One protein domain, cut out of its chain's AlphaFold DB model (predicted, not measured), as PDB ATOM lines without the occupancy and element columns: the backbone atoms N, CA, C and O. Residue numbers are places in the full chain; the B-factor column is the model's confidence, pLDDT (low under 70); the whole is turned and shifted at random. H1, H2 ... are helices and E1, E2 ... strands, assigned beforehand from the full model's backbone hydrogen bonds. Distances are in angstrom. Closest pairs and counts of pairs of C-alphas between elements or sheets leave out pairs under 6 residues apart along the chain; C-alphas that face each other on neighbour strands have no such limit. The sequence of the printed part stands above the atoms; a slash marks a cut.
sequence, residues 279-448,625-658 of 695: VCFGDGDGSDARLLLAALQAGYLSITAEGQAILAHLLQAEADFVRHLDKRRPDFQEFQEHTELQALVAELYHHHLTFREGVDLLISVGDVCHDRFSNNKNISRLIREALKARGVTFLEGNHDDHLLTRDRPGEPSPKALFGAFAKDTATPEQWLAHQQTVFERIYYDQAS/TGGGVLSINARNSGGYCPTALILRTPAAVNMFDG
ATOM      1  N   VAL A 279      15.703 -50.357  27.147       89.31
ATOM      2  CA  VAL A 279      16.230 -48.994  27.171       89.31
ATOM      3  C   VAL A 279      15.702 -48.311  28.426       89.31
ATOM      4  O   VAL A 279      14.498 -48.093  28.572       89.31
ATOM      5  N   CYS A 280      16.607 -47.972  29.337       90.94
ATOM      6  CA  CYS A 280      16.288 -47.187  30.519       90.94
ATOM      7  C   CYS A 280      16.727 -45.742  30.280       90.94
ATOM      8  O   CYS A 280      17.918 -45.473  30.121       90.94
ATOM      9  N   PHE A 281      15.760 -44.829  30.254       90.69
ATOM     10  CA  PHE A 281      15.959 -43.387  30.155       90.69
ATOM     11  C   PHE A 281      15.818 -42.773  31.549       90.69
ATOM     12  O   PHE A 281      14.809 -43.009  32.212       90.69
ATOM     13  N   GLY A 282      16.838 -42.039  32.001       88.69
ATOM     14  CA  GLY A 282      16.841 -41.375  33.305       88.69
ATOM     15  C   GLY A 282      15.829 -40.230  33.395       88.69
ATOM     16  O   GLY A 282      14.887 -40.150  32.606       88.69
ATOM     17  N   ASP A 283      16.041 -39.338  34.363       87.31
ATOM     18  CA  ASP A 283      15.172 -38.178  34.572       87.31
ATOM     19  C   ASP A 283      15.023 -37.346  33.280       87.31
ATOM     20  O   ASP A 283      16.001 -36.981  32.616       87.31
ATOM     21  N   GLY A 284      13.781 -37.041  32.911       88.88
ATOM     22  CA  GLY A 284      13.484 -36.299  31.689       88.88
ATOM     23  C   GLY A 284      13.875 -34.823  31.737       88.88
ATOM     24  O   GLY A 284      14.038 -34.204  30.683       88.88
ATOM     25  N   ASP A 285      13.995 -34.257  32.943       89.44
ATOM     26  CA  ASP A 285      14.004 -32.815  33.228       89.44
ATOM     27  C   ASP A 285      12.948 -32.036  32.401       89.44
ATOM     28  O   ASP A 285      13.137 -30.867  32.053       89.44
ATOM     29  N   GLY A 286      11.818 -32.672  32.072       90.38
ATOM     30  CA  GLY A 286      10.724 -32.057  31.321       90.38
ATOM     31  C   GLY A 286      10.994 -31.824  29.830       90.38
ATOM     32  O   GLY A 286      10.191 -31.141  29.195       90.38
ATOM     33  N   SER A 287      12.097 -32.346  29.277       93.31
ATOM     34  CA  SER A 287      12.486 -32.149  27.873       93.31
ATOM     35  C   SER A 287      11.829 -33.166  26.939       93.31
ATOM     36  O   SER A 287      12.145 -34.362  26.956       93.31
ATOM     37  N   ASP A 288      10.975 -32.677  26.037       93.06
ATOM     38  CA  ASP A 288      10.402 -33.508  24.974       93.06
ATOM     39  C   ASP A 288      11.466 -33.974  23.977       93.06
ATOM     40  O   ASP A 288      11.375 -35.084  23.460       93.06
ATOM     41  N   ALA A 289      12.509 -33.175  23.730       94.50
ATOM     42  CA  ALA A 289      13.573 -33.537  22.796       94.50
ATOM     43  C   ALA A 289      14.344 -34.781  23.273       94.50
ATOM     44  O   ALA A 289      14.581 -35.704  22.489       94.50
ATOM     45  N   ARG A 290      14.661 -34.856  24.575       93.19
ATOM     46  CA  ARG A 290      15.287 -36.041  25.188       93.19
ATOM     47  C   ARG A 290      14.381 -37.267  25.106       93.19
ATOM     48  O   ARG A 290      14.839 -38.340  24.713       93.19
ATOM     49  N   LEU A 291      13.098 -37.100  25.441       94.38
ATOM     50  CA  LEU A 291      12.115 -38.181  25.392       94.38
ATOM     51  C   LEU A 291      11.933 -38.716  23.965       94.38
ATOM     52  O   LEU A 291      11.917 -39.929  23.760       94.38
ATOM     53  N   LEU A 292      11.827 -37.828  22.974       95.38
ATOM     54  CA  LEU A 292      11.705 -38.205  21.567       95.38
ATOM     55  C   LEU A 292      12.961 -38.925  21.070       95.38
ATOM     56  O   LEU A 292      12.836 -39.915  20.350       95.38
ATOM     57  N   LEU A 293      14.155 -38.500  21.493       94.44
ATOM     58  CA  LEU A 293      15.400 -39.193  21.162       94.44
ATOM     59  C   LEU A 293      15.460 -40.595  21.796       94.44
ATOM     60  O   LEU A 293      15.824 -41.554  21.117       94.44
ATOM     61  N   ALA A 294      15.024 -40.756  23.050       93.69
ATOM     62  CA  ALA A 294      14.909 -42.069  23.694       93.69
ATOM     63  C   ALA A 294      13.861 -42.973  23.008       93.69
ATOM     64  O   ALA A 294      14.106 -44.158  22.771       93.69
ATOM     65  N   ALA A 295      12.712 -42.411  22.621       93.75
ATOM     66  CA  ALA A 295      11.670 -43.113  21.872       93.75
ATOM     67  C   ALA A 295      12.134 -43.530  20.468       93.75
ATOM     68  O   ALA A 295      11.794 -44.625  20.013       93.75
ATOM     69  N   LEU A 296      12.943 -42.698  19.805       89.19
ATOM     70  CA  LEU A 296      13.599 -43.032  18.543       89.19
ATOM     71  C   LEU A 296      14.573 -44.198  18.740       89.19
ATOM     72  O   LEU A 296      14.521 -45.163  17.979       89.19
ATOM     73  N   GLN A 297      15.391 -44.154  19.798       88.12
ATOM     74  CA  GLN A 297      16.349 -45.217  20.110       88.12
ATOM     75  C   GLN A 297      15.688 -46.587  20.355       88.12
ATOM     76  O   GLN A 297      16.224 -47.620  19.948       88.12
ATOM     77  N   ALA A 298      14.504 -46.599  20.969       88.38
ATOM     78  CA  ALA A 298      13.717 -47.814  21.207       88.38
ATOM     79  C   ALA A 298      12.751 -48.178  20.049       88.38
ATOM     80  O   ALA A 298      12.042 -49.189  20.097       88.38
ATOM     81  N   GLY A 299      12.719 -47.367  18.984       78.69
ATOM     82  CA  GLY A 299      11.960 -47.633  17.760       78.69
ATOM     83  C   GLY A 299      10.472 -47.268  17.794       78.69
ATOM     84  O   GLY A 299       9.738 -47.657  16.887       78.69
ATOM     85  N   TYR A 300      10.010 -46.512  18.792       84.12
ATOM     86  CA  TYR A 300       8.596 -46.127  18.955       84.12
ATOM     87  C   TYR A 300       8.136 -45.007  18.014       84.12
ATOM     88  O   TYR A 300       6.942 -44.708  17.925       84.12
ATOM     89  N   LEU A 301       9.059 -44.363  17.300       81.44
ATOM     90  CA  LEU A 301       8.717 -43.301  16.364       81.44
ATOM     91  C   LEU A 301       9.636 -43.264  15.142       81.44
ATOM     92  O   LEU A 301      10.714 -43.859  15.127       81.44
ATOM     93  N   SER A 302       9.154 -42.599  14.100       75.81
ATOM     94  CA  SER A 302       9.881 -42.220  12.889       75.81
ATOM     95  C   SER A 302       9.723 -40.724  12.682       75.81
ATOM     96  O   SER A 302       8.665 -40.177  13.008       75.81
ATOM     97  N   ILE A 303      10.738 -40.086  12.102       76.88
ATOM     98  CA  ILE A 303      10.734 -38.646  11.846       76.88
ATOM     99  C   ILE A 303      11.164 -38.377  10.402       76.88
ATOM    100  O   ILE A 303      12.117 -38.996   9.917       76.88
ATOM    101  N   THR A 304      10.485 -37.457   9.709       76.00
ATOM    102  CA  THR A 304      10.917 -37.004   8.371       76.00
ATOM    103  C   THR A 304      12.262 -36.270   8.439       76.00
ATOM    104  O   THR A 304      12.747 -35.955   9.525       76.00
ATOM    105  N   ALA A 305      12.888 -35.987   7.293       71.56
ATOM    106  CA  ALA A 305      14.155 -35.253   7.262       71.56
ATOM    107  C   ALA A 305      14.015 -33.836   7.853       71.56
ATOM    108  O   ALA A 305      14.859 -33.399   8.629       71.56
ATOM    109  N   GLU A 306      12.911 -33.157   7.551       82.25
ATOM    110  CA  GLU A 306      12.568 -31.844   8.105       82.25
ATOM    111  C   GLU A 306      12.355 -31.935   9.619       82.25
ATOM    112  O   GLU A 306      12.930 -31.156  10.375       82.25
ATOM    113  N   GLY A 307      11.622 -32.947  10.094       86.81
ATOM    114  CA  GLY A 307      11.459 -33.154  11.531       86.81
ATOM    115  C   GLY A 307      12.757 -33.524  12.252       86.81
ATOM    116  O   GLY A 307      12.923 -33.161  13.413       86.81
ATOM    117  N   GLN A 308      13.700 -34.207  11.589       84.94
ATOM    118  CA  GLN A 308      15.041 -34.436  12.140       84.94
ATOM    119  C   GLN A 308      15.782 -33.107  12.329       84.94
ATOM    120  O   GLN A 308      16.414 -32.925  13.365       84.94
ATOM    121  N   ALA A 309      15.661 -32.164  11.391       89.06
ATOM    122  CA  ALA A 309      16.235 -30.828  11.543       89.06
ATOM    123  C   ALA A 309      15.585 -30.046  12.696       89.06
ATOM    124  O   ALA A 309      16.294 -29.437  13.495       89.06
ATOM    125  N   ILE A 310      14.258 -30.132  12.847       97.75
ATOM    126  CA  ILE A 310      13.543 -29.525  13.981       97.75
ATOM    127  C   ILE A 310      14.008 -30.136  15.310       97.75
ATOM    128  O   ILE A 310      14.348 -29.410  16.243       97.75
ATOM    129  N   LEU A 311      14.078 -31.468  15.410       97.38
ATOM    130  CA  LEU A 311      14.547 -32.136  16.625       97.38
ATOM    131  C   LEU A 311      16.013 -31.794  16.931       97.38
ATOM    132  O   LEU A 311      16.342 -31.545  18.088       97.38
ATOM    133  N   ALA A 312      16.884 -31.732  15.919       95.75
ATOM    134  CA  ALA A 312      18.268 -31.291  16.090       95.75
ATOM    135  C   ALA A 312      18.340 -29.847  16.608       95.75
ATOM    136  O   ALA A 312      19.115 -29.575  17.521       95.75
ATOM    137  N   HIS A 313      17.494 -28.946  16.101       97.94
ATOM    138  CA  HIS A 313      17.405 -27.571  16.590       97.94
ATOM    139  C   HIS A 313      16.985 -27.513  18.067       97.94
ATOM    140  O   HIS A 313      17.632 -26.837  18.863       97.94
ATOM    141  N   LEU A 314      15.961 -28.277  18.462       97.69
ATOM    142  CA  LEU A 314      15.522 -28.366  19.861       97.69
ATOM    143  C   LEU A 314      16.631 -28.917  20.780       97.69
ATOM    144  O   LEU A 314      16.872 -28.375  21.859       97.69
ATOM    145  N   LEU A 315      17.337 -29.968  20.346       96.50
ATOM    146  CA  LEU A 315      18.466 -30.555  21.082       96.50
ATOM    147  C   LEU A 315      19.646 -29.576  21.208       96.50
ATOM    148  O   LEU A 315      20.268 -29.504  22.273       96.50
ATOM    149  N   GLN A 316      19.948 -28.830  20.142       97.12
ATOM    150  CA  GLN A 316      20.993 -27.806  20.108       97.12
ATOM    151  C   GLN A 316      20.656 -26.651  21.058       97.12
ATOM    152  O   GLN A 316      21.491 -26.294  21.887       97.12
ATOM    153  N   ALA A 317      19.422 -26.137  21.007       96.50
ATOM    154  CA  ALA A 317      18.954 -25.063  21.880       96.50
ATOM    155  C   ALA A 317      19.068 -25.436  23.365       96.50
ATOM    156  O   ALA A 317      19.538 -24.635  24.171       96.50
ATOM    157  N   GLU A 318      18.704 -26.669  23.736       95.12
ATOM    158  CA  GLU A 318      18.866 -27.153  25.111       95.12
ATOM    159  C   GLU A 318      20.344 -27.187  25.540       95.12
ATOM    160  O   GLU A 318      20.697 -26.722  26.627       95.12
ATOM    161  N   ALA A 319      21.225 -27.713  24.684       93.25
ATOM    162  CA  ALA A 319      22.651 -27.808  24.982       93.25
ATOM    163  C   ALA A 319      23.313 -26.425  25.111       93.25
ATOM    164  O   ALA A 319      24.095 -26.192  26.039       93.25
ATOM    165  N   ASP A 320      22.981 -25.500  24.207       93.88
ATOM    166  CA  ASP A 320      23.465 -24.121  24.248       93.88
ATOM    167  C   ASP A 320      22.969 -23.404  25.504       93.88
ATOM    168  O   ASP A 320      23.763 -22.771  26.206       93.88
ATOM    169  N   PHE A 321      21.691 -23.576  25.847       92.56
ATOM    170  CA  PHE A 321      21.121 -23.017  27.065       92.56
ATOM    171  C   PHE A 321      21.887 -23.488  28.310       92.56
ATOM    172  O   PHE A 321      22.360 -22.672  29.104       92.56
ATOM    173  N   VAL A 322      22.108 -24.798  28.460       90.12
ATOM    174  CA  VAL A 322      22.847 -25.345  29.612       90.12
ATOM    175  C   VAL A 322      24.302 -24.883  29.649       90.12
ATOM    176  O   VAL A 322      24.856 -24.685  30.736       90.12
ATOM    177  N   ARG A 323      24.934 -24.685  28.488       87.88
ATOM    178  CA  ARG A 323      26.303 -24.159  28.406       87.88
ATOM    179  C   ARG A 323      26.405 -22.738  28.959       87.88
ATOM    180  O   ARG A 323      27.417 -22.412  29.584       87.88
ATOM    181  N   HIS A 324      25.387 -21.910  28.736       87.44
ATOM    182  CA  HIS A 324      25.364 -20.505  29.154       87.44
ATOM    183  C   HIS A 324      24.702 -20.269  30.520       87.44
ATOM    184  O   HIS A 324      24.811 -19.176  31.072       87.44
ATOM    185  N   LEU A 325      24.074 -21.296  31.093       86.38
ATOM    186  CA  LEU A 325      23.376 -21.225  32.370       86.38
ATOM    187  C   LEU A 325      24.318 -20.917  33.548       86.38
ATOM    188  O   LEU A 325      25.285 -21.645  33.809       86.38
ATOM    189  N   ASP A 326      23.986 -19.888  34.339       82.00
ATOM    190  CA  ASP A 326      24.655 -19.641  35.620       82.00
ATOM    191  C   ASP A 326      24.314 -20.757  36.614       82.00
ATOM    192  O   ASP A 326      23.245 -20.806  37.223       82.00
ATOM    193  N   LYS A 327      25.278 -21.651  36.842       77.81
ATOM    194  CA  LYS A 327      25.126 -22.792  37.753       77.81
ATOM    195  C   LYS A 327      24.897 -22.387  39.213       77.81
ATOM    196  O   LYS A 327      24.444 -23.220  39.997       77.81
ATOM    197  N   ARG A 328      25.218 -21.148  39.612       75.50
ATOM    198  CA  ARG A 328      24.997 -20.652  40.986       75.50
ATOM    199  C   ARG A 328      23.564 -20.187  41.208       75.50
ATOM    200  O   ARG A 328      23.088 -20.224  42.343       75.50
ATOM    201  N   ARG A 329      22.899 -19.733  40.146       74.81
ATOM    202  CA  ARG A 329      21.514 -19.254  40.146       74.81
ATOM    203  C   ARG A 329      20.839 -19.703  38.850       74.81
ATOM    204  O   ARG A 329      20.598 -18.871  37.981       74.81
ATOM    205  N   PRO A 330      20.581 -21.013  38.699       78.69
ATOM    206  CA  PRO A 330      20.003 -21.519  37.470       78.69
ATOM    207  C   PRO A 330      18.563 -21.015  37.355       78.69
ATOM    208  O   PRO A 330      17.732 -21.299  38.221       78.69
ATOM    209  N   ASP A 331      18.292 -20.275  36.289       86.25
ATOM    210  CA  ASP A 331      16.968 -19.797  35.920       86.25
ATOM    211  C   ASP A 331      16.625 -20.359  34.547       86.25
ATOM    212  O   ASP A 331      17.427 -20.243  33.631       86.25
ATOM    213  N   PHE A 332      15.466 -21.001  34.441       91.44
ATOM    214  CA  PHE A 332      14.995 -21.675  33.233       91.44
ATOM    215  C   PHE A 332      13.866 -20.918  32.542       91.44
ATOM    216  O   PHE A 332      13.435 -21.347  31.478       91.44
ATOM    217  N   GLN A 333      13.385 -19.812  33.117       92.62
ATOM    218  CA  GLN A 333      12.206 -19.105  32.618       92.62
ATOM    219  C   GLN A 333      12.333 -18.733  31.133       92.62
ATOM    220  O   GLN A 333      11.441 -19.058  30.357       92.62
ATOM    221  N   GLU A 334      13.469 -18.160  30.719       91.69
ATOM    222  CA  GLU A 334      13.717 -17.776  29.319       91.69
ATOM    223  C   GLU A 334      13.573 -18.961  28.350       91.69
ATOM    224  O   GLU A 334      12.957 -18.834  27.294       91.69
ATOM    225  N   PHE A 335      14.079 -20.138  28.727       93.44
ATOM    226  CA  PHE A 335      13.947 -21.345  27.911       93.44
ATOM    227  C   PHE A 335      12.486 -21.807  27.801       93.44
ATOM    228  O   PHE A 335      12.044 -22.256  26.744       93.44
ATOM    229  N   GLN A 336      11.724 -21.692  28.890       94.62
ATOM    230  CA  GLN A 336      10.332 -22.144  28.972       94.62
ATOM    231  C   GLN A 336       9.382 -21.239  28.185       94.62
ATOM    232  O   GLN A 336       8.458 -21.729  27.533       94.62
ATOM    233  N   GLU A 337       9.637 -19.931  28.207       94.31
ATOM    234  CA  GLU A 337       8.849 -18.906  27.512       94.31
ATOM    235  C   GLU A 337       9.224 -18.763  26.028       94.31
ATOM    236  O   GLU A 337       8.570 -18.016  25.299       94.31
ATOM    237  N   HIS A 338      10.247 -19.484  25.553       95.00
ATOM    238  CA  HIS A 338      10.758 -19.349  24.191       95.00
ATOM    239  C   HIS A 338       9.731 -19.796  23.137       95.00
ATOM    240  O   HIS A 338       9.618 -20.974  22.785       95.00
ATOM    241  N   THR A 339       9.000 -18.833  22.578       94.94
ATOM    242  CA  THR A 339       7.852 -19.056  21.683       94.94
ATOM    243  C   THR A 339       8.199 -19.837  20.416       94.94
ATOM    244  O   THR A 339       7.418 -20.686  19.991       94.94
ATOM    245  N   GLU A 340       9.384 -19.617  19.840       95.75
ATOM    246  CA  GLU A 340       9.861 -20.388  18.681       95.75
ATOM    247  C   GLU A 340      10.045 -21.877  19.015       95.75
ATOM    248  O   GLU A 340       9.511 -22.726  18.309       95.75
ATOM    249  N   LEU A 341      10.698 -22.218  20.137       95.50
ATOM    250  CA  LEU A 341      10.854 -23.614  20.566       95.50
ATOM    251  C   LEU A 341       9.492 -24.268  20.836       95.50
ATOM    252  O   LEU A 341       9.280 -25.429  20.487       95.50
ATOM    253  N   GLN A 342       8.540 -23.521  21.407       95.06
ATOM    254  CA  GLN A 342       7.174 -24.007  21.621       95.06
ATOM    255  C   GLN A 342       6.455 -24.333  20.304       95.06
ATOM    256  O   GLN A 342       5.732 -25.335  20.240       95.06
ATOM    257  N   ALA A 343       6.633 -23.493  19.279       95.25
ATOM    258  CA  ALA A 343       6.068 -23.695  17.947       95.25
ATOM    259  C   ALA A 343       6.725 -24.887  17.237       95.25
ATOM    260  O   ALA A 343       6.012 -25.739  16.718       95.25
ATOM    261  N   LEU A 344       8.052 -25.007  17.314       96.50
ATOM    262  CA  LEU A 344       8.808 -26.120  16.736       96.50
ATOM    263  C   LEU A 344       8.407 -27.478  17.327       96.50
ATOM    264  O   LEU A 344       8.246 -28.445  16.587       96.50
ATOM    265  N   VAL A 345       8.181 -27.569  18.644       95.06
ATOM    266  CA  VAL A 345       7.668 -28.807  19.268       95.06
ATOM    267  C   VAL A 345       6.275 -29.165  18.735       95.06
ATOM    268  O   VAL A 345       6.002 -30.334  18.454       95.06
ATOM    269  N   ALA A 346       5.397 -28.172  18.565       93.81
ATOM    270  CA  ALA A 346       4.067 -28.390  18.000       93.81
ATOM    271  C   ALA A 346       4.137 -28.827  16.527       93.81
ATOM    272  O   ALA A 346       3.481 -29.796  16.147       93.81
ATOM    273  N   GLU A 347       4.960 -28.159  15.717       95.06
ATOM    274  CA  GLU A 347       5.190 -28.487  14.306       95.06
ATOM    275  C   GLU A 347       5.728 -29.912  14.146       95.06
ATOM    276  O   GLU A 347       5.169 -30.709  13.386       95.06
ATOM    277  N   LEU A 348       6.750 -30.270  14.932       92.94
ATOM    278  CA  LEU A 348       7.317 -31.615  14.969       92.94
ATOM    279  C   LEU A 348       6.222 -32.658  15.228       92.94
ATOM    280  O   LEU A 348       6.087 -33.609  14.455       92.94
ATOM    281  N   TYR A 349       5.404 -32.455  16.267       91.75
ATOM    282  CA  TYR A 349       4.326 -33.375  16.626       91.75
ATOM    283  C   TYR A 349       3.246 -33.503  15.548       91.75
ATOM    284  O   TYR A 349       2.859 -34.622  15.206       91.75
ATOM    285  N   HIS A 350       2.755 -32.385  15.011       88.88
ATOM    286  CA  HIS A 350       1.611 -32.392  14.099       88.88
ATOM    287  C   HIS A 350       1.960 -32.814  12.670       88.88
ATOM    288  O   HIS A 350       1.094 -33.359  11.981       88.88
ATOM    289  N   HIS A 351       3.195 -32.577  12.218       84.25
ATOM    290  CA  HIS A 351       3.547 -32.723  10.801       84.25
ATOM    291  C   HIS A 351       4.647 -33.744  10.520       84.25
ATOM    292  O   HIS A 351       4.689 -34.287   9.415       84.25
ATOM    293  N   HIS A 352       5.516 -34.041  11.489       85.75
ATOM    294  CA  HIS A 352       6.749 -34.781  11.203       85.75
ATOM    295  C   HIS A 352       6.953 -36.056  12.024       85.75
ATOM    296  O   HIS A 352       7.812 -36.863  11.662       85.75
ATOM    297  N   LEU A 353       6.176 -36.272  13.090       80.56
ATOM    298  CA  LEU A 353       6.241 -37.490  13.897       80.56
ATOM    299  C   LEU A 353       5.252 -38.553  13.419       80.56
ATOM    300  O   LEU A 353       4.053 -38.320  13.286       80.56
ATOM    301  N   THR A 354       5.752 -39.777  13.249       78.25
ATOM    302  CA  THR A 354       4.918 -40.974  13.093       78.25
ATOM    303  C   THR A 354       5.185 -41.934  14.242       78.25
ATOM    304  O   THR A 354       6.275 -42.494  14.353       78.25
ATOM    305  N   PHE A 355       4.181 -42.157  15.088       75.69
ATOM    306  CA  PHE A 355       4.273 -43.080  16.217       75.69
ATOM    307  C   PHE A 355       3.935 -44.518  15.804       75.69
ATOM    308  O   PHE A 355       2.891 -44.777  15.195       75.69
ATOM    309  N   ARG A 356       4.754 -45.477  16.237       71.19
ATOM    310  CA  ARG A 356       4.628 -46.918  15.963       71.19
ATOM    311  C   ARG A 356       4.957 -47.738  17.209       71.19
ATOM    312  O   ARG A 356       5.506 -47.219  18.173       71.19
ATOM    313  N   GLU A 357       4.601 -49.014  17.215       72.31
ATOM    314  CA  GLU A 357       5.043 -49.902  18.291       72.31
ATOM    315  C   GLU A 357       6.571 -50.023  18.286       72.31
ATOM    316  O   GLU A 357       7.182 -50.157  17.219       72.31
ATOM    317  N   GLY A 358       7.171 -49.984  19.477       67.50
ATOM    318  CA  GLY A 358       8.609 -50.138  19.667       67.50
ATOM    319  C   GLY A 358       9.091 -51.566  19.436       67.50
ATOM    320  O   GLY A 358       8.303 -52.516  19.378       67.50
ATOM    321  N   VAL A 359      10.404 -51.706  19.274       72.56
ATOM    322  CA  VAL A 359      11.090 -53.004  19.110       72.56
ATOM    323  C   VAL A 359      11.889 -53.384  20.351       72.56
ATOM    324  O   VAL A 359      12.204 -54.555  20.546       72.56
ATOM    325  N   ASP A 360      12.154 -52.392  21.199       82.56
ATOM    326  CA  ASP A 360      12.815 -52.502  22.487       82.56
ATOM    327  C   ASP A 360      11.890 -51.917  23.559       82.56
ATOM    328  O   ASP A 360      11.117 -51.000  23.283       82.56
ATOM    329  N   LEU A 361      11.945 -52.448  24.780       87.81
ATOM    330  CA  LEU A 361      11.188 -51.892  25.898       87.81
ATOM    331  C   LEU A 361      11.810 -50.554  26.295       87.81
ATOM    332  O   LEU A 361      12.995 -50.511  26.619       87.81
ATOM    333  N   LEU A 362      11.014 -49.488  26.328       92.75
ATOM    334  CA  LEU A 362      11.445 -48.188  26.836       92.75
ATOM    335  C   LEU A 362      10.818 -47.912  28.202       92.75
ATOM    336  O   LEU A 362       9.592 -47.862  28.324       92.75
ATOM    337  N   ILE A 363      11.671 -47.680  29.199       94.00
ATOM    338  CA  ILE A 363      11.272 -47.238  30.537       94.00
ATOM    339  C   ILE A 363      11.882 -45.860  30.791       94.00
ATOM    340  O   ILE A 363      13.104 -45.721  30.837       94.00
ATOM    341  N   SER A 364      11.033 -44.849  30.969       93.38
ATOM    342  CA  SER A 364      11.427 -43.542  31.493       93.38
ATOM    343  C   SER A 364      11.306 -43.548  33.011       93.38
ATOM    344  O   SER A 364      10.264 -43.922  33.551       93.38
ATOM    345  N   VAL A 365      12.371 -43.136  33.693       90.44
ATOM    346  CA  VAL A 365      12.463 -43.198  35.156       90.44
ATOM    347  C   VAL A 365      11.799 -42.009  35.859       90.44
ATOM    348  O   VAL A 365      11.693 -42.018  37.080       90.44
ATOM    349  N   GLY A 366      11.256 -41.051  35.111       89.94
ATOM    350  CA  GLY A 366      10.392 -39.984  35.620       89.94
ATOM    351  C   GLY A 366      10.908 -38.588  35.312       89.94
ATOM    352  O   GLY A 366      11.836 -38.417  34.522       89.94
ATOM    353  N   ASP A 367      10.265 -37.590  35.907       89.69
ATOM    354  CA  ASP A 367      10.523 -36.158  35.724       89.69
ATOM    355  C   ASP A 367      10.492 -35.751  34.238       89.69
ATOM    356  O   ASP A 367      11.297 -34.961  33.741       89.69
ATOM    357  N   VAL A 368       9.552 -36.328  33.486       89.81
ATOM    358  CA  VAL A 368       9.305 -35.999  32.069       89.81
ATOM    359  C   VAL A 368       8.248 -34.906  31.903       89.81
ATOM    360  O   VAL A 368       8.102 -34.350  30.814       89.81
ATOM    361  N   CYS A 369       7.518 -34.587  32.969       84.19
ATOM    362  CA  CYS A 369       6.562 -33.496  33.084       84.19
ATOM    363  C   CYS A 369       7.068 -32.417  34.051       84.19
ATOM    364  O   CYS A 369       7.896 -32.662  34.919       84.19
ATOM    365  N   HIS A 370       6.506 -31.216  33.889       86.00
ATOM    366  CA  HIS A 370       6.624 -30.076  34.804       86.00
ATOM    367  C   HIS A 370       8.019 -29.847  35.405       86.00
ATOM    368  O   HIS A 370       8.177 -29.768  36.620       86.00
ATOM    369  N   ASP A 371       9.028 -29.674  34.556       89.62
ATOM    370  CA  ASP A 371      10.408 -29.479  35.005       89.62
ATOM    371  C   ASP A 371      11.137 -28.450  34.118       89.62
ATOM    372  O   ASP A 371      10.542 -27.794  33.260       89.62
ATOM    373  N   ARG A 372      12.428 -28.260  34.375       88.88
ATOM    374  CA  ARG A 372      13.341 -27.246  33.837       88.88
ATOM    375  C   ARG A 372      13.204 -26.982  32.344       88.88
ATOM    376  O   ARG A 372      13.115 -25.819  31.962       88.88
ATOM    377  N   PHE A 373      13.186 -28.026  31.520       92.81
ATOM    378  CA  PHE A 373      13.175 -27.902  30.059       92.81
ATOM    379  C   PHE A 373      11.781 -28.064  29.447       92.81
ATOM    380  O   PHE A 373      11.655 -28.191  28.230       92.81
ATOM    381  N   SER A 374      10.721 -28.041  30.261       92.38
ATOM    382  CA  SER A 374       9.358 -27.985  29.736       92.38
ATOM    383  C   SER A 374       9.139 -26.674  28.985       92.38
ATOM    384  O   SER A 374       9.264 -25.610  29.571       92.38
ATOM    385  N   ASN A 375       8.757 -26.733  27.712       91.12
ATOM    386  CA  ASN A 375       8.449 -25.541  26.914       91.12
ATOM    387  C   ASN A 375       6.963 -25.478  26.520       91.12
ATOM    388  O   ASN A 375       6.330 -24.437  26.668       91.12
ATOM    389  N   ASN A 376       6.371 -26.593  26.087       93.81
ATOM    390  CA  ASN A 376       5.000 -26.668  25.592       93.81
ATOM    391  C   ASN A 376       4.275 -27.893  26.156       93.81
ATOM    392  O   ASN A 376       4.021 -28.871  25.451       93.81
ATOM    393  N   LYS A 377       3.894 -27.799  27.434       91.50
ATOM    394  CA  LYS A 377       3.276 -28.887  28.207       91.50
ATOM    395  C   LYS A 377       2.033 -29.470  27.532       91.50
ATOM    396  O   LYS A 377       1.776 -30.666  27.663       91.50
ATOM    397  N   ASN A 378       1.297 -28.657  26.775       90.25
ATOM    398  CA  ASN A 378       0.140 -29.105  26.003       90.25
ATOM    399  C   ASN A 378       0.503 -30.180  24.970       90.25
ATOM    400  O   ASN A 378      -0.174 -31.205  24.898       90.25
ATOM    401  N   ILE A 379       1.568 -29.964  24.191       93.06
ATOM    402  CA  ILE A 379       2.042 -30.930  23.189       93.06
ATOM    403  C   ILE A 379       2.796 -32.075  23.861       93.06
ATOM    404  O   ILE A 379       2.572 -33.237  23.520       93.06
ATOM    405  N   SER A 380       3.612 -31.767  24.870       92.00
ATOM    406  CA  SER A 380       4.333 -32.759  25.666       92.00
ATOM    407  C   SER A 380       3.394 -33.849  26.215       92.00
ATOM    408  O   SER A 380       3.700 -35.044  26.165       92.00
ATOM    409  N   ARG A 381       2.203 -33.445  26.690       93.06
ATOM    410  CA  ARG A 381       1.140 -34.346  27.162       93.06
ATOM    411  C   ARG A 381       0.701 -35.335  26.077       93.06
ATOM    412  O   ARG A 381       0.640 -36.538  26.329       93.06
ATOM    413  N   LEU A 382       0.444 -34.835  24.867       92.62
ATOM    414  CA  LEU A 382      -0.001 -35.643  23.727       92.62
ATOM    415  C   LEU A 382       1.077 -36.632  23.266       92.62
ATOM    416  O   LEU A 382       0.768 -37.791  22.989       92.62
ATOM    417  N   ILE A 383       2.346 -36.206  23.241       94.00
ATOM    418  CA  ILE A 383       3.489 -37.081  22.927       94.00
ATOM    419  C   ILE A 383       3.527 -38.267  23.898       94.00
ATOM    420  O   ILE A 383       3.614 -39.422  23.470       94.00
ATOM    421  N   ARG A 384       3.423 -38.002  25.204       94.62
ATOM    422  CA  ARG A 384       3.458 -39.046  26.239       94.62
ATOM    423  C   ARG A 384       2.270 -39.994  26.158       94.62
ATOM    424  O   ARG A 384       2.468 -41.204  26.229       94.62
ATOM    425  N   GLU A 385       1.061 -39.480  25.944       91.38
ATOM    426  CA  GLU A 385      -0.136 -40.308  25.736       91.38
ATOM    427  C   GLU A 385       0.016 -41.219  24.507       91.38
ATOM    428  O   GLU A 385      -0.267 -42.420  24.580       91.38
ATOM    429  N   ALA A 386       0.540 -40.689  23.395       86.94
ATOM    430  CA  ALA A 386       0.774 -41.458  22.173       86.94
ATOM    431  C   ALA A 386       1.822 -42.570  22.358       86.94
ATOM    432  O   ALA A 386       1.642 -43.674  21.828       86.94
ATOM    433  N   LEU A 387       2.894 -42.296  23.109       89.88
ATOM    434  CA  LEU A 387       3.940 -43.265  23.453       89.88
ATOM    435  C   LEU A 387       3.442 -44.316  24.454       89.88
ATOM    436  O   LEU A 387       3.659 -45.513  24.250       89.88
ATOM    437  N   LYS A 388       2.709 -43.897  25.492       90.00
ATOM    438  CA  LYS A 388       2.107 -44.795  26.487       90.00
ATOM    439  C   LYS A 388       1.160 -45.790  25.829       90.00
ATOM    440  O   LYS A 388       1.251 -46.990  26.089       90.00
ATOM    441  N   ALA A 389       0.301 -45.316  24.924       82.69
ATOM    442  CA  ALA A 389      -0.624 -46.169  24.179       82.69
ATOM    443  C   ALA A 389       0.099 -47.295  23.412       82.69
ATOM    444  O   ALA A 389      -0.452 -48.383  23.242       82.69
ATOM    445  N   ARG A 390       1.355 -47.061  23.011       80.69
ATOM    446  CA  ARG A 390       2.205 -48.007  22.271       80.69
ATOM    447  C   ARG A 390       3.102 -48.867  23.155       80.69
ATOM    448  O   ARG A 390       3.798 -49.726  22.629       80.69
ATOM    449  N   GLY A 391       3.052 -48.691  24.475       81.88
ATOM    450  CA  GLY A 391       3.750 -49.549  25.435       81.88
ATOM    451  C   GLY A 391       5.056 -48.983  25.988       81.88
ATOM    452  O   GLY A 391       5.857 -49.760  26.492       81.88
ATOM    453  N   VAL A 392       5.288 -47.670  25.902       90.62
ATOM    454  CA  VAL A 392       6.340 -47.026  26.706       90.62
ATOM    455  C   VAL A 392       5.900 -46.980  28.169       90.62
ATOM    456  O   VAL A 392       4.771 -46.578  28.469       90.62
ATOM    457  N   THR A 393       6.792 -47.360  29.082       94.06
ATOM    458  CA  THR A 393       6.567 -47.233  30.525       94.06
ATOM    459  C   THR A 393       7.112 -45.896  31.007       94.06
ATOM    460  O   THR A 393       8.300 -45.612  30.866       94.06
ATOM    461  N   PHE A 394       6.246 -45.081  31.600       94.75
ATOM    462  CA  PHE A 394       6.625 -43.848  32.280       94.75
ATOM    463  C   PHE A 394       6.474 -44.059  33.777       94.75
ATOM    464  O   PHE A 394       5.386 -44.417  34.229       94.75
ATOM    465  N   LEU A 395       7.545 -43.856  34.531       93.06
ATOM    466  CA  LEU A 395       7.493 -43.904  35.984       93.06
ATOM    467  C   LEU A 395       7.220 -42.522  36.553       93.06
ATOM    468  O   LEU A 395       7.720 -41.535  36.032       93.06
ATOM    469  N   GLU A 396       6.407 -42.465  37.601       87.88
ATOM    470  CA  GLU A 396       6.040 -41.219  38.269       87.88
ATOM    471  C   GLU A 396       7.255 -40.633  39.002       87.88
ATOM    472  O   GLU A 396       7.685 -41.131  40.051       87.88
ATOM    473  N   GLY A 397       7.808 -39.565  38.433       87.06
ATOM    474  CA  GLY A 397       8.764 -38.687  39.079       87.06
ATOM    475  C   GLY A 397       8.115 -37.748  40.086       87.06
ATOM    476  O   GLY A 397       6.891 -37.630  40.175       87.06
ATOM    477  N   ASN A 398       8.925 -37.051  40.880       80.88
ATOM    478  CA  ASN A 398       8.361 -36.057  41.793       80.88
ATOM    479  C   ASN A 398       7.954 -34.767  41.075       80.88
ATOM    480  O   ASN A 398       7.152 -34.015  41.610       80.88
ATOM    481  N   HIS A 399       8.502 -34.470  39.902       83.62
ATOM    482  CA  HIS A 399       8.015 -33.355  39.089       83.62
ATOM    483  C   HIS A 399       6.829 -33.757  38.208       83.62
ATOM    484  O   HIS A 399       6.085 -32.894  37.753       83.62
ATOM    485  N   ASP A 400       6.571 -35.056  38.052       86.25
ATOM    486  CA  ASP A 400       5.409 -35.532  37.306       86.25
ATOM    487  C   ASP A 400       4.086 -35.362  38.066       86.25
ATOM    488  O   ASP A 400       3.033 -35.352  37.435       86.25
ATOM    489  N   ASP A 401       4.113 -35.158  39.387       81.00
ATOM    490  CA  ASP A 401       2.927 -34.849  40.195       81.00
ATOM    491  C   ASP A 401       2.541 -33.361  40.067       81.00
ATOM    492  O   ASP A 401       3.271 -32.453  40.472       81.00
ATOM    493  N   HIS A 402       1.347 -33.082  39.539       74.81
ATOM    494  CA  HIS A 402       0.882 -31.715  39.299       74.81
ATOM    495  C   HIS A 402       0.583 -30.993  40.611       74.81
ATOM    496  O   HIS A 402       0.639 -29.762  40.652       74.81
ATOM    497  N   LEU A 403       0.298 -31.720  41.697       71.38
ATOM    498  CA  LEU A 403       0.115 -31.119  43.015       71.38
ATOM    499  C   LEU A 403       1.423 -30.492  43.511       71.38
ATOM    500  O   LEU A 403       1.382 -29.488  44.220       71.38
ATOM    501  N   LEU A 404       2.581 -31.014  43.083       68.25
ATOM    502  CA  LEU A 404       3.896 -30.452  43.409       68.25
ATOM    503  C   LEU A 404       4.237 -29.178  42.637       68.25
ATOM    504  O   LEU A 404       5.110 -28.416  43.057       68.25
ATOM    505  N   THR A 405       3.505 -28.903  41.559       63.94
ATOM    506  CA  THR A 405       3.611 -27.649  40.803       63.94
ATOM    507  C   THR A 405       2.787 -26.521  41.415       63.94
ATOM    508  O   THR A 405       2.841 -25.397  40.920       63.94
ATOM    509  N   ARG A 406       2.040 -26.793  42.493       65.31
ATOM    510  CA  ARG A 406       1.196 -25.822  43.191       65.31
ATOM    511  C   ARG A 406       1.802 -25.432  44.532       65.31
ATOM    512  O   ARG A 406       2.505 -26.206  45.180       65.31
ATOM    513  N   ASP A 407       1.563 -24.201  44.951       60.59
ATOM    514  CA  ASP A 407       1.948 -23.719  46.267       60.59
ATOM    515  C   ASP A 407       0.881 -24.051  47.336       60.59
ATOM    516  O   ASP A 407      -0.104 -24.742  47.083       60.59
ATOM    517  N   ARG A 408       1.101 -23.606  48.583       54.72
ATOM    518  CA  ARG A 408       0.191 -23.888  49.712       54.72
ATOM    519  C   ARG A 408      -1.243 -23.349  49.523       54.72
ATOM    520  O   ARG A 408      -2.145 -24.022  50.017       54.72
ATOM    521  N   PRO A 409      -1.486 -22.189  48.878       54.12
ATOM    522  CA  PRO A 409      -2.838 -21.768  48.500       54.12
ATOM    523  C   PRO A 409      -3.409 -22.485  47.264       54.12
ATOM    524  O   PRO A 409      -4.583 -22.292  46.955       54.12
ATOM    525  N   GLY A 410      -2.637 -23.350  46.597       59.00
ATOM    526  CA  GLY A 410      -3.076 -24.097  45.417       59.00
ATOM    527  C   GLY A 410      -2.875 -23.349  44.095       59.00
ATOM    528  O   GLY A 410      -3.349 -23.830  43.058       59.00
ATOM    529  N   GLU A 411      -2.178 -22.210  44.128       60.00
ATOM    530  CA  GLU A 411      -1.764 -21.423  42.967       60.00
ATOM    531  C   GLU A 411      -0.540 -22.072  42.293       60.00
ATOM    532  O   GLU A 411       0.230 -22.778  42.949       60.00
ATOM    533  N   PRO A 412      -0.324 -21.881  40.978       62.44
ATOM    534  CA  PRO A 412       0.882 -22.363  40.313       62.44
ATOM    535  C   PRO A 412       2.142 -21.797  40.979       62.44
ATOM    536  O   PRO A 412       2.286 -20.589  41.156       62.44
ATOM    537  N   SER A 413       3.083 -22.666  41.341       66.62
ATOM    538  CA  SER A 413       4.360 -22.240  41.902       66.62
ATOM    539  C   SER A 413       5.118 -21.426  40.849       66.62
ATOM    540  O   SER A 413       5.392 -21.972  39.786       66.62
ATOM    541  N   PRO A 414       5.555 -20.182  41.121       68.75
ATOM    542  CA  PRO A 414       6.252 -19.341  40.138       68.75
ATOM    543  C   PRO A 414       7.724 -19.756  39.952       68.75
ATOM    544  O   PRO A 414       8.609 -18.933  39.736       68.75
ATOM    545  N   LYS A 415       8.036 -21.041  40.140       77.94
ATOM    546  CA  LYS A 415       9.399 -21.566  40.122       77.94
ATOM    547  C   LYS A 415       9.668 -22.220  38.777       77.94
ATOM    548  O   LYS A 415       9.121 -23.281  38.486       77.94
ATOM    549  N   ALA A 416      10.619 -21.665  38.027       78.75
ATOM    550  CA  ALA A 416      11.066 -22.235  36.757       78.75
ATOM    551  C   ALA A 416      11.568 -23.690  36.899       78.75
ATOM    552  O   ALA A 416      11.492 -24.473  35.965       78.75
ATOM    553  N   LEU A 417      11.987 -24.128  38.089       81.19
ATOM    554  CA  LEU A 417      12.364 -25.529  38.333       81.19
ATOM    555  C   LEU A 417      11.215 -26.546  38.165       81.19
ATOM    556  O   LEU A 417      11.506 -27.733  38.162       81.19
ATOM    557  N   PHE A 418       9.959 -26.098  38.041       80.38
ATOM    558  CA  PHE A 418       8.773 -26.944  37.833       80.38
ATOM    559  C   PHE A 418       8.059 -26.655  36.494       80.38
ATOM    560  O   PHE A 418       6.851 -26.870  36.330       80.38
ATOM    561  N   GLY A 419       8.779 -26.075  35.529       85.62
ATOM    562  CA  GLY A 419       8.209 -25.740  34.222       85.62
ATOM    563  C   GLY A 419       7.086 -24.702  34.295       85.62
ATOM    564  O   GLY A 419       6.173 -24.743  33.473       85.62
ATOM    565  N   ALA A 420       7.059 -23.853  35.325       86.44
ATOM    566  CA  ALA A 420       5.928 -22.973  35.627       86.44
ATOM    567  C   ALA A 420       5.589 -21.981  34.503       86.44
ATOM    568  O   ALA A 420       4.438 -21.573  34.388       86.44
ATOM    569  N   PHE A 421       6.575 -21.636  33.675       89.94
ATOM    570  CA  PHE A 421       6.442 -20.662  32.590       89.94
ATOM    571  C   PHE A 421       6.277 -21.317  31.210       89.94
ATOM    572  O   PHE A 421       6.167 -20.634  30.195       89.94
ATOM    573  N   ALA A 422       6.247 -22.650  31.159       91.25
ATOM    574  CA  ALA A 422       5.977 -23.392  29.937       91.25
ATOM    575  C   ALA A 422       4.527 -23.167  29.487       91.25
ATOM    576  O   ALA A 422       3.622 -23.089  30.321       91.25
ATOM    577  N   LYS A 423       4.282 -23.162  28.173       92.19
ATOM    578  CA  LYS A 423       2.926 -23.070  27.620       92.19
ATOM    579  C   LYS A 423       2.063 -24.226  28.129       92.19
ATOM    580  O   LYS A 423       2.312 -25.390  27.805       92.19
ATOM    581  N   ASP A 424       1.033 -23.882  28.893       90.88
ATOM    582  CA  ASP A 424       0.100 -24.815  29.514       90.88
ATOM    583  C   ASP A 424      -1.303 -24.208  29.518       90.88
ATOM    584  O   ASP A 424      -1.521 -23.108  30.021       90.88
ATOM    585  N   THR A 425      -2.251 -24.921  28.926       89.19
ATOM    586  CA  THR A 425      -3.671 -24.547  28.936       89.19
ATOM    587  C   THR A 425      -4.525 -25.640  29.567       89.19
ATOM    588  O   THR A 425      -5.752 -25.573  29.482       89.19
ATOM    589  N   ALA A 426      -3.905 -26.676  30.139       85.81
ATOM    590  CA  ALA A 426      -4.624 -27.790  30.726       85.81
ATOM    591  C   ALA A 426      -5.104 -27.459  32.146       85.81
ATOM    592  O   ALA A 426      -4.411 -26.824  32.945       85.81
ATOM    593  N   THR A 427      -6.315 -27.900  32.473       85.69
ATOM    594  CA  THR A 427      -6.879 -27.730  33.816       85.69
ATOM    595  C   THR A 427      -6.238 -28.714  34.807       85.69
ATOM    596  O   THR A 427      -5.707 -29.751  34.393       85.69
ATOM    597  N   PRO A 428      -6.293 -28.451  36.130       82.69
ATOM    598  CA  PRO A 428      -5.907 -29.433  37.151       82.69
ATOM    599  C   PRO A 428      -6.481 -30.833  36.918       82.69
ATOM    600  O   PRO A 428      -5.764 -31.824  37.029       82.69
ATOM    601  N   GLU A 429      -7.761 -30.924  36.563       85.88
ATOM    602  CA  GLU A 429      -8.452 -32.196  36.348       85.88
ATOM    603  C   GLU A 429      -7.879 -32.943  35.140       85.88
ATOM    604  O   GLU A 429      -7.737 -34.165  35.177       85.88
ATOM    605  N   GLN A 430      -7.508 -32.213  34.083       89.31
ATOM    606  CA  GLN A 430      -6.855 -32.790  32.908       89.31
ATOM    607  C   GLN A 430      -5.456 -33.315  33.243       89.31
ATOM    608  O   GLN A 430      -5.092 -34.398  32.786       89.31
ATOM    609  N   TRP A 431      -4.691 -32.599  34.072       88.50
ATOM    610  CA  TRP A 431      -3.384 -33.069  34.534       88.50
ATOM    611  C   TRP A 431      -3.484 -34.295  35.439       88.50
ATOM    612  O   TRP A 431      -2.740 -35.255  35.241       88.50
ATOM    613  N   LEU A 432      -4.443 -34.317  36.365       86.50
ATOM    614  CA  LEU A 432      -4.696 -35.485  37.205       86.50
ATOM    615  C   LEU A 432      -5.083 -36.711  36.360       86.50
ATOM    616  O   LEU A 432      -4.555 -37.802  36.577       86.50
ATOM    617  N   ALA A 433      -5.962 -36.537  35.367       89.38
ATOM    618  CA  ALA A 433      -6.357 -37.615  34.461       89.38
ATOM    619  C   ALA A 433      -5.180 -38.118  33.608       89.38
ATOM    620  O   ALA A 433      -4.998 -39.329  33.448       89.38
ATOM    621  N   HIS A 434      -4.349 -37.203  33.098       90.19
ATOM    622  CA  HIS A 434      -3.126 -37.555  32.378       90.19
ATOM    623  C   HIS A 434      -2.197 -38.398  33.252       90.19
ATOM    624  O   HIS A 434      -1.713 -39.440  32.809       90.19
ATOM    625  N   GLN A 435      -2.004 -37.996  34.509       90.00
ATOM    626  CA  GLN A 435      -1.096 -38.688  35.414       90.00
ATOM    627  C   GLN A 435      -1.514 -40.125  35.682       90.00
ATOM    628  O   GLN A 435      -0.707 -41.039  35.535       90.00
ATOM    629  N   GLN A 436      -2.799 -40.319  35.978       88.44
ATOM    630  CA  GLN A 436      -3.389 -41.641  36.194       88.44
ATOM    631  C   GLN A 436      -3.315 -42.537  34.951       88.44
ATOM    632  O   GLN A 436      -3.277 -43.758  35.075       88.44
ATOM    633  N   THR A 437      -3.309 -41.943  33.755       88.50
ATOM    634  CA  THR A 437      -3.288 -42.682  32.485       88.50
ATOM    635  C   THR A 437      -1.869 -43.054  32.053       88.50
ATOM    636  O   THR A 437      -1.646 -44.124  31.479       88.50
ATOM    637  N   VAL A 438      -0.902 -42.165  32.285       92.38
ATOM    638  CA  VAL A 438       0.449 -42.284  31.728       92.38
ATOM    639  C   VAL A 438       1.427 -42.929  32.698       92.38
ATOM    640  O   VAL A 438       2.175 -43.826  32.288       92.38
ATOM    641  N   PHE A 439       1.416 -42.511  33.962       92.06
ATOM    642  CA  PHE A 439       2.467 -42.867  34.904       92.06
ATOM    643  C   PHE A 439       2.147 -44.119  35.712       92.06
ATOM    644  O   PHE A 439       1.024 -44.363  36.147       92.06
ATOM    645  N   GLU A 440       3.187 -44.910  35.931       90.31
ATOM    646  CA  GLU A 440       3.211 -46.041  36.846       90.31
ATOM    647  C   GLU A 440       4.122 -45.706  38.027       90.31
ATOM    648  O   GLU A 440       5.086 -44.956  37.895       90.31
ATOM    649  N   ARG A 441       3.847 -46.262  39.206       86.25
ATOM    650  CA  ARG A 441       4.701 -46.023  40.383       86.25
ATOM    651  C   ARG A 441       5.965 -46.870  40.342       86.25
ATOM    652  O   ARG A 441       7.027 -46.440  40.794       86.25
ATOM    653  N   ILE A 442       5.831 -48.086  39.825       91.75
ATOM    654  CA  ILE A 442       6.914 -49.042  39.677       91.75
ATOM    655  C   ILE A 442       6.685 -49.907  38.442       91.75
ATOM    656  O   ILE A 442       5.570 -50.322  38.143       91.75
ATOM    657  N   TYR A 443       7.776 -50.226  37.764       92.94
ATOM    658  CA  TYR A 443       7.830 -51.326  36.819       92.94
ATOM    659  C   TYR A 443       8.485 -52.522  37.501       92.94
ATOM    660  O   TYR A 443       9.532 -52.366  38.131       92.94
ATOM    661  N   TYR A 444       7.913 -53.713  37.352       92.31
ATOM    662  CA  TYR A 444       8.564 -54.955  37.752       92.31
ATOM    663  C   TYR A 444       8.310 -56.045  36.716       92.31
ATOM    664  O   TYR A 444       7.161 -56.370  36.421       92.31
ATOM    665  N   ASP A 445       9.390 -56.628  36.203       86.81
ATOM    666  CA  ASP A 445       9.342 -57.826  35.375       86.81
ATOM    667  C   ASP A 445       9.895 -59.023  36.145       86.81
ATOM    668  O   ASP A 445      11.088 -59.113  36.443       86.81
ATOM    669  N   GLN A 446       9.013 -59.976  36.431       83.56
ATOM    670  CA  GLN A 446       9.359 -61.194  37.151       83.56
ATOM    671  C   GLN A 446      10.348 -62.071  36.370       83.56
ATOM    672  O   GLN A 446      11.176 -62.740  36.990       83.56
ATOM    673  N   ALA A 447      10.286 -62.078  35.032       78.50
ATOM    674  CA  ALA A 447      11.118 -62.960  34.215       78.50
ATOM    675  C   ALA A 447      12.596 -62.547  34.247       78.50
ATOM    676  O   ALA A 447      13.484 -63.393  34.371       78.50
ATOM    677  N   SER A 448      12.872 -61.244  34.161       77.06
ATOM    678  CA  SER A 448      14.231 -60.707  34.264       77.06
ATOM    679  C   SER A 448      14.665 -60.363  35.691       77.06
ATOM    680  O   SER A 448      15.870 -60.255  35.948       77.06
ATOM    681  N   THR A 625      26.543 -47.427  39.704       78.19
ATOM    682  CA  THR A 625      26.249 -48.842  39.460       78.19
ATOM    683  C   THR A 625      26.936 -49.733  40.492       78.19
ATOM    684  O   THR A 625      28.025 -49.418  40.976       78.19
ATOM    685  N   GLY A 626      26.285 -50.837  40.863       80.25
ATOM    686  CA  GLY A 626      26.876 -51.880  41.702       80.25
ATOM    687  C   GLY A 626      25.887 -52.531  42.668       80.25
ATOM    688  O   GLY A 626      24.887 -51.934  43.068       80.25
ATOM    689  N   GLY A 627      26.162 -53.777  43.064       82.25
ATOM    690  CA  GLY A 627      25.325 -54.520  44.020       82.25
ATOM    691  C   GLY A 627      23.897 -54.788  43.527       82.25
ATOM    692  O   GLY A 627      22.985 -54.884  44.340       82.25
ATOM    693  N   GLY A 628      23.698 -54.858  42.204       86.06
ATOM    694  CA  GLY A 628      22.382 -55.029  41.576       86.06
ATOM    695  C   GLY A 628      21.517 -53.765  41.570       86.06
ATOM    696  O   GLY A 628      20.317 -53.860  41.330       86.06
ATOM    697  N   VAL A 629      22.106 -52.591  41.821       90.12
ATOM    698  CA  VAL A 629      21.438 -51.289  41.723       90.12
ATOM    699  C   VAL A 629      22.062 -50.467  40.597       90.12
ATOM    700  O   VAL A 629      23.287 -50.351  40.515       90.12
ATOM    701  N   LEU A 630      21.214 -49.884  39.750       89.06
ATOM    702  CA  LEU A 630      21.569 -48.981  38.660       89.06
ATOM    703  C   LEU A 630      20.876 -47.641  38.879       89.06
ATOM    704  O   LEU A 630      19.669 -47.515  38.704       89.06
ATOM    705  N   SER A 631      21.640 -46.629  39.258       87.12
ATOM    706  CA  SER A 631      21.140 -45.267  39.351       87.12
ATOM    707  C   SER A 631      21.434 -44.508  38.060       87.12
ATOM    708  O   SER A 631      22.600 -44.356  37.690       87.12
ATOM    709  N   ILE A 632      20.385 -44.066  37.367       82.38
ATOM    710  CA  ILE A 632      20.405 -43.354  36.089       82.38
ATOM    711  C   ILE A 632      19.771 -41.971  36.255       82.38
ATOM    712  O   ILE A 632      18.565 -41.785  36.196       82.38
ATOM    713  N   ASN A 633      20.613 -40.978  36.502       75.69
ATOM    714  CA  ASN A 633      20.193 -39.611  36.787       75.69
ATOM    715  C   ASN A 633      20.566 -38.662  35.643       75.69
ATOM    716  O   ASN A 633      21.634 -38.835  35.068       75.69
ATOM    717  N   ALA A 634      19.788 -37.615  35.364       59.78
ATOM    718  CA  ALA A 634      20.146 -36.578  34.383       59.78
ATOM    719  C   ALA A 634      21.128 -35.512  34.909       59.78
ATOM    720  O   ALA A 634      21.420 -34.516  34.250       59.78
ATOM    721  N   ARG A 635      21.652 -35.678  36.127       61.03
ATOM    722  CA  ARG A 635      22.676 -34.793  36.692       61.03
ATOM    723  C   ARG A 635      23.967 -35.591  36.806       61.03
ATOM    724  O   ARG A 635      24.049 -36.564  37.552       61.03
ATOM    725  N   ASN A 636      24.976 -35.217  36.031       49.12
ATOM    726  CA  ASN A 636      26.340 -35.649  36.320       49.12
ATOM    727  C   ASN A 636      27.008 -34.570  37.183       49.12
ATOM    728  O   ASN A 636      26.509 -33.447  37.263       49.12
ATOM    729  N   SER A 637      28.148 -34.889  37.796       43.66
ATOM    730  CA  SER A 637      28.961 -34.083  38.724       43.66
ATOM    731  C   SER A 637      29.351 -32.661  38.260       43.66
ATOM    732  O   SER A 637      30.104 -31.982  38.954       43.66
ATOM    733  N   GLY A 638      28.823 -32.180  37.127       50.50
ATOM    734  CA  GLY A 638      28.956 -30.815  36.629       50.50
ATOM    735  C   GLY A 638      27.809 -30.262  35.754       50.50
ATOM    736  O   GLY A 638      28.027 -29.188  35.188       50.50
ATOM    737  N   GLY A 639      26.630 -30.897  35.607       64.56
ATOM    738  CA  GLY A 639      25.544 -30.349  34.756       64.56
ATOM    739  C   GLY A 639      24.305 -31.238  34.531       64.56
ATOM    740  O   GLY A 639      24.289 -32.389  34.957       64.56
ATOM    741  N   TYR A 640      23.291 -30.679  33.852       77.81
ATOM    742  CA  TYR A 640      21.973 -31.262  33.517       77.81
ATOM    743  C   TYR A 640      22.003 -32.257  32.334       77.81
ATOM    744  O   TYR A 640      21.113 -32.239  31.490       77.81
ATOM    745  N   CYS A 641      23.056 -33.066  32.200       78.06
ATOM    746  CA  CYS A 641      23.231 -33.937  31.034       78.06
ATOM    747  C   CYS A 641      22.317 -35.178  31.081       78.06
ATOM    748  O   CYS A 641      22.371 -35.923  32.062       78.06
ATOM    749  N   PRO A 642      21.572 -35.489  30.006       85.00
ATOM    750  CA  PRO A 642      20.718 -36.670  29.969       85.00
ATOM    751  C   PRO A 642      21.504 -37.974  30.141       85.00
ATOM    752  O   PRO A 642      22.626 -38.113  29.643       85.00
ATOM    753  N   THR A 643      20.883 -38.962  30.790       86.62
ATOM    754  CA  THR A 643      21.426 -40.321  30.887       86.62
ATOM    755  C   THR A 643      20.456 -41.357  30.357       86.62
ATOM    756  O   THR A 643      19.239 -41.266  30.533       86.62
ATOM    757  N   ALA A 644      21.016 -42.348  29.677       88.62
ATOM    758  CA  ALA A 644      20.282 -43.493  29.181       88.62
ATOM    759  C   ALA A 644      21.237 -44.664  28.957       88.62
ATOM    760  O   ALA A 644      22.430 -44.472  28.709       88.62
ATOM    761  N   LEU A 645      20.707 -45.878  29.055       88.50
ATOM    762  CA  LEU A 645      21.459 -47.104  28.823       88.50
ATOM    763  C   LEU A 645      20.556 -48.216  28.303       88.50
ATOM    764  O   LEU A 645      19.331 -48.151  28.402       88.50
ATOM    765  N   ILE A 646      21.191 -49.259  27.787       87.50
ATOM    766  CA  ILE A 646      20.561 -50.539  27.494       87.50
ATOM    767  C   ILE A 646      20.923 -51.515  28.611       87.50
ATOM    768  O   ILE A 646      22.098 -51.814  28.822       87.50
ATOM    769  N   LEU A 647      19.918 -52.041  29.304       85.31
ATOM    770  CA  LEU A 647      20.082 -53.086  30.309       85.31
ATOM    771  C   LEU A 647      19.937 -54.471  29.668       85.31
ATOM    772  O   LEU A 647      18.886 -54.825  29.130       85.31
ATOM    773  N   ARG A 648      20.993 -55.283  29.759       77.44
ATOM    774  CA  ARG A 648      21.002 -56.689  29.340       77.44
ATOM    775  C   ARG A 648      20.624 -57.590  30.511       77.44
ATOM    776  O   ARG A 648      21.357 -57.691  31.496       77.44
ATOM    777  N   THR A 649      19.506 -58.299  30.388       67.56
ATOM    778  CA  THR A 649      19.046 -59.271  31.388       67.56
ATOM    779  C   THR A 649      19.333 -60.699  30.904       67.56
ATOM    780  O   THR A 649      19.137 -61.005  29.732       67.56
ATOM    781  N   PRO A 650      19.815 -61.624  31.751       51.19
ATOM    782  CA  PRO A 650      20.210 -62.965  31.301       51.19
ATOM    783  C   PRO A 650      19.063 -63.941  31.023       51.19
ATOM    784  O   PRO A 650      19.327 -65.040  30.539       51.19
ATOM    785  N   ALA A 651      17.797 -63.556  31.209       44.84
ATOM    786  CA  ALA A 651      16.696 -64.244  30.525       44.84
ATOM    787  C   ALA A 651      16.873 -64.167  28.989       44.84
ATOM    788  O   ALA A 651      16.505 -65.096  28.274       44.84
ATOM    789  N   ALA A 652      17.568 -63.129  28.503       39.62
ATOM    790  CA  ALA A 652      18.066 -63.017  27.136       39.62
ATOM    791  C   ALA A 652      19.367 -63.800  26.874       39.62
ATOM    792  O   ALA A 652      19.940 -63.633  25.804       39.62
ATOM    793  N   VAL A 653      19.840 -64.656  27.798       35.03
ATOM    794  CA  VAL A 653      21.018 -65.540  27.610       35.03
ATOM    795  C   VAL A 653      20.718 -67.032  27.868       35.03
ATOM    796  O   VAL A 653      21.451 -67.872  27.363       35.03
ATOM    797  N   ASN A 654      19.614 -67.401  28.544       29.83
ATOM    798  CA  ASN A 654      19.310 -68.809  28.891       29.83
ATOM    799  C   ASN A 654      17.928 -69.363  28.462       29.83
ATOM    800  O   ASN A 654      17.559 -70.452  28.889       29.83
ATOM    801  N   MET A 655      17.189 -68.700  27.565       30.94
ATOM    802  CA  MET A 655      16.054 -69.324  26.845       30.94
ATOM    803  C   MET A 655      16.471 -70.012  25.520       30.94
ATOM    804  O   MET A 655      15.631 -70.309  24.675       30.94
ATOM    805  N   PHE A 656      17.767 -70.288  25.331       38.19
ATOM    806  CA  PHE A 656      18.407 -70.619  24.042       38.19
ATOM    807  C   PHE A 656      18.268 -72.074  23.582       38.19
ATOM    808  O   PHE A 656      19.080 -72.540  22.790       38.19
ATOM    809  N   ASP A 657      17.192 -72.746  23.984       35.00
ATOM    810  CA  ASP A 657      16.641 -73.858  23.197       35.00
ATOM    811  C   ASP A 657      15.542 -73.374  22.225       35.00
ATOM    812  O   ASP A 657      15.022 -74.144  21.419       35.00
ATOM    813  N   GLY A 658      15.206 -72.076  22.248       36.91
ATOM    814  CA  GLY A 658      14.206 -71.456  21.387       36.91
ATOM    815  C   GLY A 658      14.605 -70.046  20.960       36.91
ATOM    816  O   GLY A 658      15.247 -69.293  21.681       36.91
TER     817      GLY A 658
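Overview. This is residues 279 to 448 and 625 to 658 of the 695 residues of the protein "DUF4049 domain-containing protein" of Pandoraea sputorum (UniProt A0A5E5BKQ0). What shape do the atoms make? A small twisted sheet of four strands, E5 E4 E1 E8, has H1 packed over one face, and the two-stranded ribbon E2 E3 lies on the far side of H1. H2, H4, H5 and H7 make a curved row of helices, each packed on the next, while residues 653 to 658 stick out as a tail. What is it built of? The printed part has 204 residues with eight named helices and eight named strands, in the order E1 H1 E2 H2 H3 H4 E3 E4 H5 E5 H6 H7 E6 E7 E8 H8; the class is mixed, and the larger sheet is mixed too. It is compact, with a radius of gyration of the C-alphas of 17.3 A and spans of 57 by 41 by 37 A.

Along the chain. Where are the strands? The larger sheet has E5 (393 to 395), E4 (361 to 364, 10.1 A), E1 (279 to 281), beginning at C-alpha 279 (16.230, -48.994, 27.171), and E8 (644 to 648, 13.2 A). E2 (301 to 303) and E3 (353 to 355) are antiparallel neighbours; E6 (443 to 445) and E7 (629 to 631) pair with no named strand. Where are the helices? They are H1 (288 to 297, 14.0 A), H2 (305 to 324, 28.7 A), H3 (333 to 337), H4 (339 to 352, 18.9 A), H5 (377 to 389, 18.2 A), H6 (402 to 405), H7 (428 to 438, 15.3 A) and H8 (651 to 654), ending at C-alpha 654 (19.310, -68.809, 28.891).

Arrangement. How do the strands pair? E4 is parallel to E5, with N 364 and O 393 2.8 A apart, and to E1, with N 279 and O 361 2.8 A apart; E1 and E8 are antiparallel, with N 280 and O 645 2.9 A apart. In the other sheet N 302 and O 354 are 2.9 A apart. E4, H5, E5 form a strand-helix-strand unit, parallel neighbour strands with a helix between, and its crossover is right-handed. What is on the larger sheet? H1 makes two layers with it, a helix on one face, at a height over the sheet of 9.6 A and along the strands. H5 only grazes it with residues 384 to 388. How do the helices meet? H2 touches H1 at a steep tilt of 54 degrees, C-alphas 315 and 289 being closest at 6.0 A, and H4 at a shallow tilt of 29 degrees, C-alphas 307 and 352 at 5.0 A. H5 touches H4, closest C-alphas 379 and 346 at 6.1 A, and H7, closest C-alphas 388 and 438 at 6.0 A. Every O i to N i+4 pair is within hydrogen-bond range in H1, H2, H3, H4 and H7, and 8 of 9 in H5; H6 and H8 are too short for one.

Size, cuts and confidence. How far does it reach? The two C-alphas farthest apart, those of Pro 409 and Asp 657, are 61.1 A apart. Where is it cut or uncertain? Residues 449 to 624 are not printed, and C-alphas 448 and 625 are 17.7 A apart; the links E4 to H5, H6 to H7 and E7 to E8 are long. The model's pLDDT is under 70 at residue 358 and residues 404 to 414, 634 to 639 and 649 to 658.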